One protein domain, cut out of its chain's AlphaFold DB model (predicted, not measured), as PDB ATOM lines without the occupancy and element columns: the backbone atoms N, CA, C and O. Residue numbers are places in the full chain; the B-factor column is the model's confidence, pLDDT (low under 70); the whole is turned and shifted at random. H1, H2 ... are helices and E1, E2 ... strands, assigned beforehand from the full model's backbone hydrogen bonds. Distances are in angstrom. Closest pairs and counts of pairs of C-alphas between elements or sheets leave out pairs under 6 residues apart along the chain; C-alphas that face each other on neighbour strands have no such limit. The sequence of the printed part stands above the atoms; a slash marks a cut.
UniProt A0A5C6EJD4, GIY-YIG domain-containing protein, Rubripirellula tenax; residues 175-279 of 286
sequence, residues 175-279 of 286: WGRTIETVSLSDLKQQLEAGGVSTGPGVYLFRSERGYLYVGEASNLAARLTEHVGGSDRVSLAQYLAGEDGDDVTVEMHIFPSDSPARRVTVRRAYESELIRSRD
ATOM      1  N   TRP A 175     128.397 135.965 142.516       83.50
ATOM      2  CA  TRP A 175     127.236 136.705 142.015       83.50
ATOM      3  C   TRP A 175     125.891 136.045 142.313       83.50
ATOM      4  O   TRP A 175     124.888 136.476 141.744       83.50
ATOM      5  N   GLY A 176     125.873 134.999 143.146       84.81
ATOM      6  CA  GLY A 176     124.667 134.237 143.473       84.81
ATOM      7  C   GLY A 176     124.011 133.593 142.252       84.81
ATOM      8  O   GLY A 176     122.796 133.438 142.230       84.81
ATOM      9  N   ARG A 177     124.788 133.296 141.198       90.31
ATOM     10  CA  ARG A 177     124.240 132.758 139.945       90.31
ATOM     11  C   ARG A 177     123.735 131.329 140.121       90.31
ATOM     12  O   ARG A 177     124.393 130.530 140.787       90.31
ATOM     13  N   THR A 178     122.660 131.005 139.417       92.94
ATOM     14  CA  THR A 178     122.191 129.627 139.212       92.94
ATOM     15  C   THR A 178     122.623 129.161 137.826       92.94
ATOM     16  O   THR A 178     122.584 129.948 136.879       92.94
ATOM     17  N   ILE A 179     123.062 127.906 137.704       93.62
ATOM     18  CA  ILE A 179     123.435 127.303 136.418       93.62
ATOM     19  C   ILE A 179     122.462 126.182 136.085       93.62
ATOM     20  O   ILE A 179     122.445 125.148 136.757       93.62
ATOM     21  N   GLU A 180     121.713 126.379 135.009       95.12
ATOM     22  CA  GLU A 180     120.777 125.406 134.453       95.12
ATOM     23  C   GLU A 180     121.306 124.870 133.124       95.12
ATOM     24  O   GLU A 180     122.030 125.555 132.401       95.12
ATOM     25  N   THR A 181     120.990 123.619 132.807       95.69
ATOM     26  CA  THR A 181     121.347 122.991 131.534       95.69
ATOM     27  C   THR A 181     120.163 122.203 131.019       95.69
ATOM     28  O   THR A 181     119.550 121.448 131.768       95.69
ATOM     29  N   VAL A 182     119.863 122.385 129.737       95.25
ATOM     30  CA  VAL A 182     118.737 121.753 129.050       95.25
ATOM     31  C   VAL A 182     119.143 121.356 127.634       95.25
ATOM     32  O   VAL A 182     120.062 121.943 127.055       95.25
ATOM     33  N   SER A 183     118.455 120.375 127.055       93.94
ATOM     34  CA  SER A 183     118.538 120.129 125.612       93.94
ATOM     35  C   SER A 183     117.883 121.279 124.832       93.94
ATOM     36  O   SER A 183     117.081 122.045 125.378       93.94
ATOM     37  N   LEU A 184     118.202 121.426 123.543       93.19
ATOM     38  CA  LEU A 184     117.560 122.441 122.701       93.19
ATOM     39  C   LEU A 184     116.043 122.212 122.568       93.19
ATOM     40  O   LEU A 184     115.278 123.176 122.471       93.19
ATOM     41  N   SER A 185     115.597 120.955 122.569       91.88
ATOM     42  CA  SER A 185     114.176 120.594 122.519       91.88
ATOM     43  C   SER A 185     113.452 120.937 123.822       91.88
ATOM     44  O   SER A 185     112.361 121.509 123.772       91.88
ATOM     45  N   ASP A 186     114.071 120.687 124.977       94.62
ATOM     46  CA  ASP A 186     113.522 121.092 126.276       94.62
ATOM     47  C   ASP A 186     113.493 122.615 126.415       94.62
ATOM     48  O   ASP A 186     112.511 123.169 126.907       94.62
ATOM     49  N   LEU A 187     114.521 123.319 125.922       95.50
ATOM     50  CA  LEU A 187     114.533 124.781 125.911       95.50
ATOM     51  C   LEU A 187     113.339 125.343 125.127       95.50
ATOM     52  O   LEU A 187     112.683 126.267 125.605       95.50
ATOM     53  N   LYS A 188     113.038 124.788 123.945       94.06
ATOM     54  CA  LYS A 188     111.869 125.188 123.139       94.06
ATOM     55  C   LYS A 188     110.576 125.067 123.949       94.06
ATOM     56  O   LYS A 188     109.824 126.033 124.042       94.06
ATOM     57  N   GLN A 189     110.374 123.926 124.608       95.12
ATOM     58  CA  GLN A 189     109.197 123.689 125.449       95.12
ATOM     59  C   GLN A 189     109.136 124.651 126.645       95.12
ATOM     60  O   GLN A 189     108.077 125.194 126.955       95.12
ATOM     61  N   GLN A 190     110.269 124.911 127.305       96.62
ATOM     62  CA  GLN A 190     110.329 125.849 128.428       96.62
ATOM     63  C   GLN A 190     110.041 127.291 128.001       96.62
ATOM     64  O   GLN A 190     109.395 128.022 128.749       96.62
ATOM     65  N   LEU A 191     110.492 127.714 126.817       95.81
ATOM     66  CA  LEU A 191     110.187 129.041 126.280       95.81
ATOM     67  C   LEU A 191     108.688 129.194 125.998       95.81
ATOM     68  O   LEU A 191     108.101 130.203 126.385       95.81
ATOM     69  N   GLU A 192     108.057 128.181 125.399       94.19
ATOM     70  CA  GLU A 192     106.609 128.160 125.147       94.19
ATOM     71  C   GLU A 192     105.791 128.174 126.447       94.19
ATOM     72  O   GLU A 192     104.783 128.875 126.544       94.19
ATOM     73  N   ALA A 193     106.251 127.448 127.468       96.06
ATOM     74  CA  ALA A 193     105.610 127.386 128.780       96.06
ATOM     75  C   ALA A 193     105.924 128.592 129.691       96.06
ATOM     76  O   ALA A 193     105.364 128.691 130.783       96.06
ATOM     77  N   GLY A 194     106.825 129.496 129.286       95.06
ATOM     78  CA  GLY A 194     107.276 130.619 130.116       95.06
ATOM     79  C   GLY A 194     108.137 130.212 131.322       95.06
ATOM     80  O   GLY A 194     108.204 130.953 132.300       95.06
ATOM     81  N   GLY A 195     108.783 129.043 131.268       94.12
ATOM     82  CA  GLY A 195     109.648 128.506 132.323       94.12
ATOM     83  C   GLY A 195     111.071 129.072 132.337       94.12
ATOM     84  O   GLY A 195     111.788 128.887 133.316       94.12
ATOM     85  N   VAL A 196     111.488 129.784 131.285       96.19
ATOM     86  CA  VAL A 196     112.817 130.411 131.210       96.19
ATOM     87  C   VAL A 196     112.816 131.765 131.919       96.19
ATOM     88  O   VAL A 196     111.910 132.580 131.744       96.19
ATOM     89  N   SER A 197     113.872 132.041 132.688       95.56
ATOM     90  CA  SER A 197     114.034 133.311 133.402       95.56
ATOM     91  C   SER A 197     113.948 134.526 132.468       95.56
ATOM     92  O   SER A 197     114.595 134.594 131.424       95.56
ATOM     93  N   THR A 198     113.197 135.546 132.882       96.25
ATOM     94  CA  THR A 198     113.156 136.861 132.215       96.25
ATOM     95  C   THR A 198     114.226 137.824 132.742       96.25
ATOM     96  O   THR A 198     114.294 138.978 132.317       96.25
ATOM     97  N   GLY A 199     115.061 137.361 133.677       94.31
ATOM     98  CA  GLY A 199     116.144 138.129 134.278       94.31
ATOM     99  C   GLY A 199     117.418 138.194 133.424       94.31
ATOM    100  O   GLY A 199     117.501 137.584 132.350       94.31
ATOM    101  N   PRO A 200     118.432 138.939 133.905       95.12
ATOM    102  CA  PRO A 200     119.726 139.024 133.250       95.12
ATOM    103  C   PRO A 200     120.508 137.712 133.378       95.12
ATOM    104  O   PRO A 200     120.461 137.037 134.407       95.12
ATOM    105  N   GLY A 201     121.295 137.390 132.355       95.75
ATOM    106  CA  GLY A 201     122.053 136.147 132.319       95.75
ATOM    107  C   GLY A 201     123.109 136.082 131.228       95.75
ATOM    108  O   GLY A 201     123.246 136.993 130.409       95.75
ATOM    109  N   VAL A 202     123.853 134.982 131.241       96.31
ATOM    110  CA  VAL A 202     124.713 134.534 130.139       96.31
ATOM    111  C   VAL A 202     124.253 133.144 129.720       96.31
ATOM    112  O   VAL A 202     123.853 132.353 130.568       96.31
ATOM    113  N   TYR A 203     124.282 132.846 128.428       97.44
ATOM    114  CA  TYR A 203     123.902 131.547 127.884       97.44
ATOM    115  C   TYR A 203     124.996 131.008 126.965       97.44
ATOM    116  O   TYR A 203     125.722 131.774 126.326       97.44
ATOM    117  N   LEU A 204     125.112 129.682 126.913       97.56
ATOM    118  CA  LEU A 204     126.090 128.969 126.105       97.56
ATOM    119  C   LEU A 204     125.390 127.865 125.311       97.56
ATOM    120  O   LEU A 204     124.757 126.992 125.897       97.56
ATOM    121  N   PHE A 205     125.547 127.877 123.989       96.88
ATOM    122  CA  PHE A 205     125.202 126.751 123.123       96.88
ATOM    123  C   PHE A 205     126.412 125.829 123.001       96.88
ATOM    124  O   PHE A 205     127.526 126.299 122.742       96.88
ATOM    125  N   ARG A 206     126.201 124.524 123.160       96.19
ATOM    126  CA  ARG A 206     127.265 123.513 123.147       96.19
ATOM    127  C   ARG A 206     126.780 122.206 122.522       96.19
ATOM    128  O   ARG A 206     125.594 121.902 122.578       96.19
ATOM    129  N   SER A 207     127.698 121.453 121.928       94.94
ATOM    130  CA  SER A 207     127.463 120.101 121.405       94.94
ATOM    131  C   SER A 207     128.643 119.195 121.749       94.94
ATOM    132  O   SER A 207     129.632 119.641 122.340       94.94
ATOM    133  N   GLU A 208     128.590 117.927 121.344       93.31
ATOM    134  CA  GLU A 208     129.706 116.993 121.536       93.31
ATOM    135  C   GLU A 208     131.025 117.433 120.881       93.31
ATOM    136  O   GLU A 208     132.096 116.976 121.275       93.31
ATOM    137  N   ARG A 209     130.971 118.356 119.910       92.25
ATOM    138  CA  ARG A 209     132.155 118.902 119.231       92.25
ATOM    139  C   ARG A 209     132.787 120.084 119.972       92.25
ATOM    140  O   ARG A 209     133.864 120.524 119.576       92.25
ATOM    141  N   GLY A 210     132.139 120.613 121.010       93.62
ATOM    142  CA  GLY A 210     132.625 121.761 121.775       93.62
ATOM    143  C   GLY A 210     131.589 122.872 121.948       93.62
ATOM    144  O   GLY A 210     130.388 122.700 121.725       93.62
ATOM    145  N   TYR A 211     132.070 124.047 122.348       95.75
ATOM    146  CA  TYR A 211     131.240 125.237 122.503       95.75
ATOM    147  C   TYR A 211     130.923 125.867 121.142       95.75
ATOM    148  O   TYR A 211     131.794 126.066 120.294       95.75
ATOM    149  N   LEU A 212     129.655 126.205 120.933       95.44
ATOM    150  CA  LEU A 212     129.161 126.777 119.685       95.44
ATOM    151  C   LEU A 212     129.064 128.294 119.782       95.44
ATOM    152  O   LEU A 212     129.554 128.995 118.903       95.44
ATOM    153  N   TYR A 213     128.442 128.803 120.843       96.12
ATOM    154  CA  TYR A 213     128.213 130.232 121.014       96.12
ATOM    155  C   TYR A 213     128.041 130.594 122.488       96.12
ATOM    156  O   TYR A 213     127.467 129.817 123.244       96.12
ATOM    157  N   VAL A 214     128.490 131.784 122.876       96.62
ATOM    158  CA  VAL A 214     128.272 132.388 124.196       96.62
ATOM    159  C   VAL A 214     127.671 133.777 124.004       96.62
ATOM    160  O   VAL A 214     128.142 134.528 123.150       96.62
ATOM    161  N   GLY A 215     126.647 134.127 124.779       95.56
ATOM    162  CA  GLY A 215     126.029 135.452 124.724       95.56
ATOM    163  C   GLY A 215     125.532 135.944 126.079       95.56
ATOM    164  O   GLY A 215     125.195 135.143 126.949       95.56
ATOM    165  N   GLU A 216     125.457 137.263 126.261       95.62
ATOM    166  CA  GLU A 216     124.762 137.887 127.397       95.62
ATOM    167  C   GLU A 216     123.361 138.382 127.033       95.62
ATOM    168  O   GLU A 216     123.069 138.722 125.884       95.62
ATOM    169  N   ALA A 217     122.485 138.449 128.033       95.69
ATOM    170  CA  ALA A 217     121.164 139.035 127.893       95.69
ATOM    171  C   ALA A 217     120.757 139.799 129.156       95.69
ATOM    172  O   ALA A 217     121.051 139.392 130.281       95.69
ATOM    173  N   SER A 218     120.003 140.887 128.985       95.31
ATOM    174  CA  SER A 218     119.235 141.495 130.081       95.31
ATOM    175  C   SER A 218     117.929 140.751 130.376       95.31
ATOM    176  O   SER A 218     117.362 140.953 131.446       95.31
ATOM    177  N   ASN A 219     117.460 139.940 129.422       96.19
ATOM    178  CA  ASN A 219     116.293 139.067 129.518       96.19
ATOM    179  C   ASN A 219     116.600 137.771 128.750       96.19
ATOM    180  O   ASN A 219     116.622 137.780 127.515       96.19
ATOM    181  N   LEU A 220     116.889 136.691 129.481       96.88
ATOM    182  CA  LEU A 220     117.264 135.401 128.895       96.88
ATOM    183  C   LEU A 220     116.159 134.829 128.002       96.88
ATOM    184  O   LEU A 220     116.446 134.473 126.864       96.88
ATOM    185  N   ALA A 221     114.910 134.796 128.474       97.12
ATOM    186  CA  ALA A 221     113.784 134.262 127.708       97.12
ATOM    187  C   ALA A 221     113.624 134.957 126.346       97.12
ATOM    188  O   ALA A 221     113.564 134.290 125.318       97.12
ATOM    189  N   ALA A 222     113.630 136.294 126.318       96.31
ATOM    190  CA  ALA A 222     113.510 137.046 125.069       96.31
ATOM    191  C   ALA A 222     114.662 136.731 124.102       96.31
ATOM    192  O   ALA A 222     114.431 136.438 122.929       96.31
ATOM    193  N   ARG A 223     115.903 136.728 124.605       96.12
ATOM    194  CA  ARG A 223     117.088 136.513 123.771       96.12
ATOM    195  C   ARG A 223     117.197 135.076 123.254       96.12
ATOM    196  O   ARG A 223     117.605 134.863 122.115       96.12
ATOM    197  N   LEU A 224     116.828 134.087 124.061       95.81
ATOM    198  CA  LEU A 224     116.826 132.683 123.650       95.81
ATOM    199  C   LEU A 224     115.713 132.397 122.634       95.81
ATOM    200  O   LEU A 224     115.972 131.691 121.660       95.81
ATOM    201  N   THR A 225     114.535 133.018 122.774       94.94
ATOM    202  CA  THR A 225     113.477 132.971 121.747       94.94
ATOM    203  C   THR A 225     113.971 133.499 120.401       94.94
ATOM    204  O   THR A 225     113.725 132.865 119.378       94.94
ATOM    205  N   GLU A 226     114.721 134.606 120.379       92.44
ATOM    206  CA  GLU A 226     115.327 135.122 119.140       92.44
ATOM    207  C   GLU A 226     116.293 134.110 118.508       92.44
ATOM    208  O   GLU A 226     116.269 133.906 117.294       92.44
ATOM    209  N   HIS A 227     117.130 133.449 119.313       91.69
ATOM    210  CA  HIS A 227     118.072 132.455 118.797       91.69
ATOM    211  C   HIS A 227     117.368 131.245 118.183       91.69
ATOM    212  O   HIS A 227     117.709 130.835 117.072       91.69
ATOM    213  N   VAL A 228     116.370 130.715 118.888       88.00
ATOM    214  CA  VAL A 228     115.604 129.534 118.476       88.00
ATOM    215  C   VAL A 228     114.679 129.840 117.289       88.00
ATOM    216  O   VAL A 228     114.472 128.974 116.442       88.00
ATOM    217  N   GLY A 229     114.156 131.066 117.191       82.62
ATOM    218  CA  GLY A 229     113.240 131.508 116.133       82.62
ATOM    219  C   GLY A 229     113.903 131.980 114.832       82.62
ATOM    220  O   GLY A 229     113.190 132.337 113.897       82.62
ATOM    221  N   GLY A 230     115.238 131.995 114.754       74.56
ATOM    222  CA  GLY A 230     115.976 132.397 113.549       74.56
ATOM    223  C   GLY A 230     117.104 133.393 113.807       74.56
ATOM    224  O   GLY A 230     117.174 134.397 113.107       74.56
ATOM    225  N   SER A 231     117.955 133.107 114.805       75.56
ATOM    226  CA  SER A 231     119.041 133.959 115.323       75.56
ATOM    227  C   SER A 231     119.583 135.029 114.364       75.56
ATOM    228  O   SER A 231     119.976 134.749 113.233       75.56
ATOM    229  N   ASP A 232     119.783 136.234 114.903       77.88
ATOM    230  CA  ASP A 232     120.576 137.313 114.293       77.88
ATOM    231  C   ASP A 232     121.996 136.886 113.851       77.88
ATOM    232  O   ASP A 232     122.600 137.496 112.965       77.88
ATOM    233  N   ARG A 233     122.531 135.802 114.424       82.31
ATOM    234  CA  ARG A 233     123.727 135.096 113.965       82.31
ATOM    235  C   ARG A 233     123.342 134.001 112.973       82.31
ATOM    236  O   ARG A 233     123.122 132.856 113.357       82.31
ATOM    237  N   VAL A 234     123.370 134.342 111.684       84.31
ATOM    238  CA  VAL A 234     123.007 133.441 110.572       84.31
ATOM    239  C   VAL A 234     123.697 132.073 110.653       84.31
ATOM    240  O   VAL A 234     123.043 131.052 110.468       84.31
ATOM    241  N   SER A 235     124.995 132.024 110.970       86.62
ATOM    242  CA  SER A 235     125.741 130.762 111.078       86.62
ATOM    243  C   SER A 235     125.268 129.876 112.232       86.62
ATOM    244  O   SER A 235     125.196 128.659 112.079       86.62
ATOM    245  N   LEU A 236     124.918 130.477 113.374       89.12
ATOM    246  CA  LEU A 236     124.339 129.756 114.502       89.12
ATOM    247  C   LEU A 236     122.915 129.299 114.165       89.12
ATOM    248  O   LEU A 236     122.608 128.134 114.379       89.12
ATOM    249  N   ALA A 237     122.078 130.167 113.584       87.25
ATOM    250  CA  ALA A 237     120.722 129.809 113.154       87.25
ATOM    251  C   ALA A 237     120.726 128.599 112.209       87.25
ATOM    252  O   ALA A 237     119.964 127.657 112.403       87.25
ATOM    253  N   GLN A 238     121.620 128.605 111.215       87.56
ATOM    254  CA  GLN A 238     121.783 127.499 110.272       87.56
ATOM    255  C   GLN A 238     122.210 126.205 110.967       87.56
ATOM    256  O   GLN A 238     121.706 125.143 110.620       87.56
ATOM    257  N   TYR A 239     123.108 126.289 111.954       90.19
ATOM    258  CA  TYR A 239     123.530 125.122 112.726       90.19
ATOM    259  C   TYR A 239     122.377 124.554 113.564       90.19
ATOM    260  O   TYR A 239     122.120 123.359 113.515       90.19
ATOM    261  N   LEU A 240     121.656 125.413 114.294       90.19
ATOM    262  CA  LEU A 240     120.537 125.010 115.155       90.19
ATOM    263  C   LEU A 240     119.338 124.452 114.369       90.19
ATOM    264  O   LEU A 240     118.552 123.694 114.927       90.19
ATOM    265  N   ALA A 241     119.174 124.850 113.104       86.50
ATOM    266  CA  ALA A 241     118.119 124.357 112.218       86.50
ATOM    267  C   ALA A 241     118.521 123.109 111.407       86.50
ATOM    268  O   ALA A 241     117.668 122.527 110.737       86.50
ATOM    269  N   GLY A 242     119.805 122.739 111.407       85.00
ATOM    270  CA  GLY A 242     120.316 121.566 110.700       85.00
ATOM    271  C   GLY A 242     120.153 120.269 111.496       85.00
ATOM    272  O   GLY A 242     119.703 120.280 112.638       85.00
ATOM    273  N   GLU A 243     120.582 119.153 110.901       75.88
ATOM    274  CA  GLU A 243     120.557 117.819 111.534       75.88
ATOM    275  C   GLU A 243     121.405 117.761 112.820       75.88
ATOM    276  O   GLU A 243     121.038 117.084 113.770       75.88
ATOM    277  N   ASP A 244     122.485 118.548 112.890       81.25
ATOM    278  CA  ASP A 244     123.343 118.679 114.080       81.25
ATOM    279  C   ASP A 244     122.667 119.470 115.236       81.25
ATOM    280  O   ASP A 244     123.270 119.651 116.298       81.25
ATOM    281  N   GLY A 245     121.461 120.015 115.029       80.75
ATOM    282  CA  GLY A 245     120.741 120.840 116.004       80.75
ATOM    283  C   GLY A 245     120.157 120.051 117.179       80.75
ATOM    284  O   GLY A 245     120.041 120.599 118.277       80.75
ATOM    285  N   ASP A 246     119.833 118.775 116.972       81.75
ATOM    286  CA  ASP A 246     119.219 117.920 117.998       81.75
ATOM    287  C   ASP A 246     120.202 117.545 119.122       81.75
ATOM    288  O   ASP A 246     119.789 117.367 120.267       81.75
ATOM    289  N   ASP A 247     121.509 117.552 118.834       88.06
ATOM    290  CA  ASP A 247     122.585 117.277 119.799       88.06
ATOM    291  C   ASP A 247     123.049 118.532 120.562       88.06
ATOM    292  O   ASP A 247     124.054 118.526 121.287       88.06
ATOM    293  N   VAL A 248     122.361 119.659 120.370       94.38
ATOM    294  CA  VAL A 248     122.704 120.912 121.038       94.38
ATOM    295  C   VAL A 248     122.069 120.961 122.420       94.38
ATOM    296  O   VAL A 248     120.863 120.794 122.600       94.38
ATOM    297  N   THR A 249     122.892 121.296 123.406       96.25
ATOM    298  CA  THR A 249     122.445 121.657 124.751       96.25
ATOM    299  C   THR A 249     122.707 123.136 125.009       96.25
ATOM    300  O   THR A 249     123.573 123.768 124.385       96.25
ATOM    301  N   VAL A 250     121.925 123.708 125.920       97.00
ATOM    302  CA  VAL A 250     122.011 125.108 126.323       97.00
ATOM    303  C   VAL A 250     122.261 125.181 127.817       97.00
ATOM    304  O   VAL A 250     121.505 124.636 128.617       97.00
ATOM    305  N   GLU A 251     123.339 125.861 128.186       97.50
ATOM    306  CA  GLU A 251     123.678 126.187 129.567       97.50
ATOM    307  C   GLU A 251     123.307 127.646 129.842       97.50
ATOM    308  O   GLU A 251     123.668 128.535 129.071       97.50
ATOM    309  N   MET A 252     122.586 127.900 130.931       97.25
ATOM    310  CA  MET A 252     122.093 129.224 131.308       97.25
ATOM    311  C   MET A 252     122.629 129.609 132.682       97.25
ATOM    312  O   MET A 252     122.376 128.936 133.677       97.25
ATOM    313  N   HIS A 253     123.365 130.714 132.736       95.62
ATOM    314  CA  HIS A 253     123.848 131.344 133.960       95.62
ATOM    315  C   HIS A 253     122.888 132.472 134.311       95.62
ATOM    316  O   HIS A 253     122.929 133.549 133.712       95.62
ATOM    317  N   ILE A 254     122.011 132.211 135.272       95.56
ATOM    318  CA  ILE A 254     120.932 133.112 135.670       95.56
ATOM    319  C   ILE A 254     121.415 133.951 136.847       95.56
ATOM    320  O   ILE A 254     121.831 133.406 137.872       95.56
ATOM    321  N   PHE A 255     121.357 135.276 136.714       94.00
ATOM    322  CA  PHE A 255     121.751 136.184 137.787       94.00
ATOM    323  C   PHE A 255     120.533 136.711 138.553       94.00
ATOM    324  O   PHE A 255     119.557 137.143 137.930       94.00
ATOM    325  N   PRO A 256     120.603 136.762 139.895       91.62
ATOM    326  CA  PRO A 256     119.639 137.491 140.707       91.62
ATOM    327  C   PRO A 256     119.505 138.955 140.266       91.62
ATOM    328  O   PRO A 256     120.455 139.577 139.782       91.62
ATOM    329  N   SER A 257     118.320 139.537 140.449       86.31
ATOM    330  CA  SER A 257     118.024 140.912 140.019       86.31
ATOM    331  C   SER A 257     118.781 141.988 140.814       86.31
ATOM    332  O   SER A 257     118.928 143.121 140.341       86.31
ATOM    333  N   ASP A 258     119.274 141.637 141.997       88.31
ATOM    334  CA  ASP A 258     120.120 142.434 142.885       88.31
ATOM    335  C   ASP A 258     121.627 142.172 142.685       88.31
ATOM    336  O   ASP A 258     122.461 142.894 143.235       88.31
ATOM    337  N   SER A 259     121.994 141.205 141.839       88.12
ATOM    338  CA  SER A 259     123.388 140.884 141.535       88.12
ATOM    339  C   SER A 259     124.098 142.033 140.797       88.12
ATOM    340  O   SER A 259     123.506 142.677 139.918       88.12
ATOM    341  N   PRO A 260     125.407 142.261 141.035       87.00
ATOM    342  CA  PRO A 260     126.217 143.172 140.221       87.00
ATOM    343  C   PRO A 260     126.164 142.854 138.719       87.00
ATOM    344  O   PRO A 260     126.263 143.767 137.893       87.00
ATOM    345  N   ALA A 261     125.927 141.586 138.367       85.56
ATOM    346  CA  ALA A 261     125.716 141.122 137.000       85.56
ATOM    347  C   ALA A 261     124.412 141.651 136.359       85.56
ATOM    348  O   ALA A 261     124.156 141.427 135.180       85.56
ATOM    349  N   ARG A 262     123.594 142.452 137.050       87.50
ATOM    350  CA  ARG A 262     122.560 143.262 136.385       87.50
ATOM    351  C   ARG A 262     123.157 144.371 135.510       87.50
ATOM    352  O   ARG A 262     122.526 144.798 134.538       87.50
ATOM    353  N   ARG A 263     124.378 144.826 135.803       90.00
ATOM    354  CA  ARG A 263     125.082 145.830 134.993       90.00
ATOM    355  C   ARG A 263     125.631 145.180 133.725       90.00
ATOM    356  O   ARG A 263     126.386 144.215 133.799       90.00
ATOM    357  N   VAL A 264     125.304 145.759 132.568       91.19
ATOM    358  CA  VAL A 264     125.745 145.269 131.247       91.19
ATOM    359  C   VAL A 264     127.267 145.120 131.183       91.19
ATOM    360  O   VAL A 264     127.767 144.124 130.681       91.19
ATOM    361  N   THR A 265     128.019 146.068 131.747       91.25
ATOM    362  CA  THR A 265     129.490 146.024 131.757       91.25
ATOM    363  C   THR A 265     130.046 144.802 132.485       91.25
ATOM    364  O   THR A 265     131.011 144.205 132.017       91.25
ATOM    365  N   VAL A 266     129.421 144.398 133.593       90.00
ATOM    366  CA  VAL A 266     129.827 143.220 134.372       90.00
ATOM    367  C   VAL A 266     129.516 141.937 133.599       90.00
ATOM    368  O   VAL A 266     130.390 141.080 133.485       90.00
ATOM    369  N   ARG A 267     128.322 141.824 132.996       91.75
ATOM    370  CA  ARG A 267     127.989 140.647 132.170       91.75
ATOM    371  C   ARG A 267     128.862 140.524 130.941       91.75
ATOM    372  O   ARG A 267     129.317 139.430 130.660       91.75
ATOM    373  N   ARG A 268     129.143 141.628 130.250       92.06
ATOM    374  CA  ARG A 268     130.020 141.618 129.073       92.06
ATOM    375  C   ARG A 268     131.449 141.225 129.416       92.06
ATOM    376  O   ARG A 268     132.084 140.518 128.641       92.06
ATOM    377  N   ALA A 269     131.958 141.650 130.573       91.00
ATOM    378  CA  ALA A 269     133.258 141.188 131.053       91.00
ATOM    379  C   ALA A 269     133.247 139.671 131.299       91.00
ATOM    380  O   ALA A 269     134.175 138.977 130.897       91.00
ATOM    381  N   TYR A 270     132.174 139.150 131.898       91.75
ATOM    382  CA  TYR A 270     132.019 137.717 132.128       91.75
ATOM    383  C   TYR A 270     131.870 136.905 130.834       91.75
ATOM    384  O   TYR A 270     132.582 135.926 130.638       91.75
ATOM    385  N   GLU A 271     131.007 137.354 129.923       93.62
ATOM    386  CA  GLU A 271     130.848 136.813 128.571       93.62
ATOM    387  C   GLU A 271     132.194 136.773 127.836       93.62
ATOM    388  O   GLU A 271     132.564 135.739 127.292       93.62
ATOM    389  N   SER A 272     132.967 137.863 127.877       92.25
ATOM    390  CA  SER A 272     134.280 137.940 127.221       92.25
ATOM    391  C   SER A 272     135.275 136.925 127.790       92.25
ATOM    392  O   SER A 272     136.034 136.310 127.040       92.25
ATOM    393  N   GLU A 273     135.274 136.719 129.108       91.00
ATOM    394  CA  GLU A 273     136.120 135.710 129.751       91.00
ATOM    395  C   GLU A 273     135.713 134.287 129.358       91.00
ATOM    396  O   GLU A 273     136.597 133.477 129.077       91.00
ATOM    397  N   LEU A 274     134.408 134.003 129.279       92.38
ATOM    398  CA  LEU A 274     133.888 132.714 128.816       92.38
ATOM    399  C   LEU A 274     134.202 132.477 127.335       92.38
ATOM    400  O   LEU A 274     134.651 131.395 126.979       92.38
ATOM    401  N   ILE A 275     134.057 133.483 126.469       93.44
ATOM    402  CA  ILE A 275     134.466 133.374 125.059       93.44
ATOM    403  C   ILE A 275     135.961 133.041 124.974       93.44
ATOM    404  O   ILE A 275     136.358 132.157 124.217       93.44
ATOM    405  N   ARG A 276     136.802 133.699 125.781       91.25
ATOM    406  CA  ARG A 276     138.246 133.438 125.789       91.25
ATOM    407  C   ARG A 276     138.593 132.043 126.317       91.25
ATOM    408  O   ARG A 276     139.529 131.436 125.806       91.25
ATOM    409  N   SER A 277     137.918 131.565 127.364       89.62
ATOM    410  CA  SER A 277     138.249 130.283 128.002       89.62
ATOM    411  C   SER A 277     137.635 129.073 127.303       89.62
ATOM    412  O   SER A 277     138.228 127.999 127.358       89.62
ATOM    413  N   ARG A 278     136.469 129.239 126.668       91.25
ATOM    414  CA  ARG A 278     135.679 128.160 126.055       91.25
ATOM    415  C   ARG A 278     135.827 128.075 124.533       91.25
ATOM    416  O   ARG A 278     135.393 127.089 123.951       91.25
ATOM    417  N   ASP A 279     136.431 129.088 123.911       92.31
ATOM    418  CA  ASP A 279     136.702 129.191 122.469       92.31
ATOM    419  C   ASP A 279     135.521 128.783 121.555       92.31
ATOM    420  O   ASP A 279     135.644 127.874 120.730       92.31
TER     421      ASP A 279
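Overview. This is residues 175 to 279 of the 286 residues of the protein "GIY-YIG domain-containing protein" of Rubripirellula tenax (UniProt A0A5C6EJD4). A twisted sheet of four strands has helices over both faces, H1 and H2 on one and the long H4, running along E3, on the other, which makes three layers; H3 only grazes the sheet. The printed part has 105 residues, with four named helices and four named strands in the order E1 H1 E2 E3 H2 H3 E4 H4. The sheet's order is E1 E4 E2 E3, all antiparallel. The class is mixed, and the whole is compact, with a radius of gyration of the C-alphas of 13.1 A and spans of 39 by 33 by 22 A.

Arrangement. Start at E1, residues 178 to 183, an edge strand; its neighbour is E4, residues 249 to 254, with N 180 and O 252 3.0 A apart, within hydrogen-bond range. Beside E4 find E2, residues 201 to 207, with N 204 and O 251 at 2.8 A; E2 forms a hairpin with E3, residues 210 to 217, where N 203 and O 215 are 2.9 A apart. H1, residues 184 to 192, stands up from the sheet at 54 degrees. H2, residues 220 to 228, on the same face, only just touches H1, with 3 pairs of C-alphas within 8 A, the closest Leu 191 and Ala 221 at 6.5 A. H3, residues 234 to 241, is about perpendicular to H2 at 84 degrees. On the opposite face H4, residues 264 to 278, has its closest C-alphas to E3 at Glu 271 and Glu 216, 6.3 A. E1, H1, E2 and E3, H2 H3, E4 are split strand-helix-strand units, same-way strands with another between them, each crossover right-handed. Every O i to N i+4 pair is within hydrogen-bond range in the four helices.

Along the chain. Find C-alpha 178 at (122.191, 129.627, 139.212), where E1 begins. E3 is 21.6 A long, E2 20.1 A. H4 runs 20.5 A to C-alpha 278 at (135.679, 128.160, 126.055).

Size, cuts and confidence. The C-alphas farthest apart are those of Glu 243 and Asp 258, 39.9 A. The printed part has no cut and no long link; no printed residue is under 70 in pLDDT.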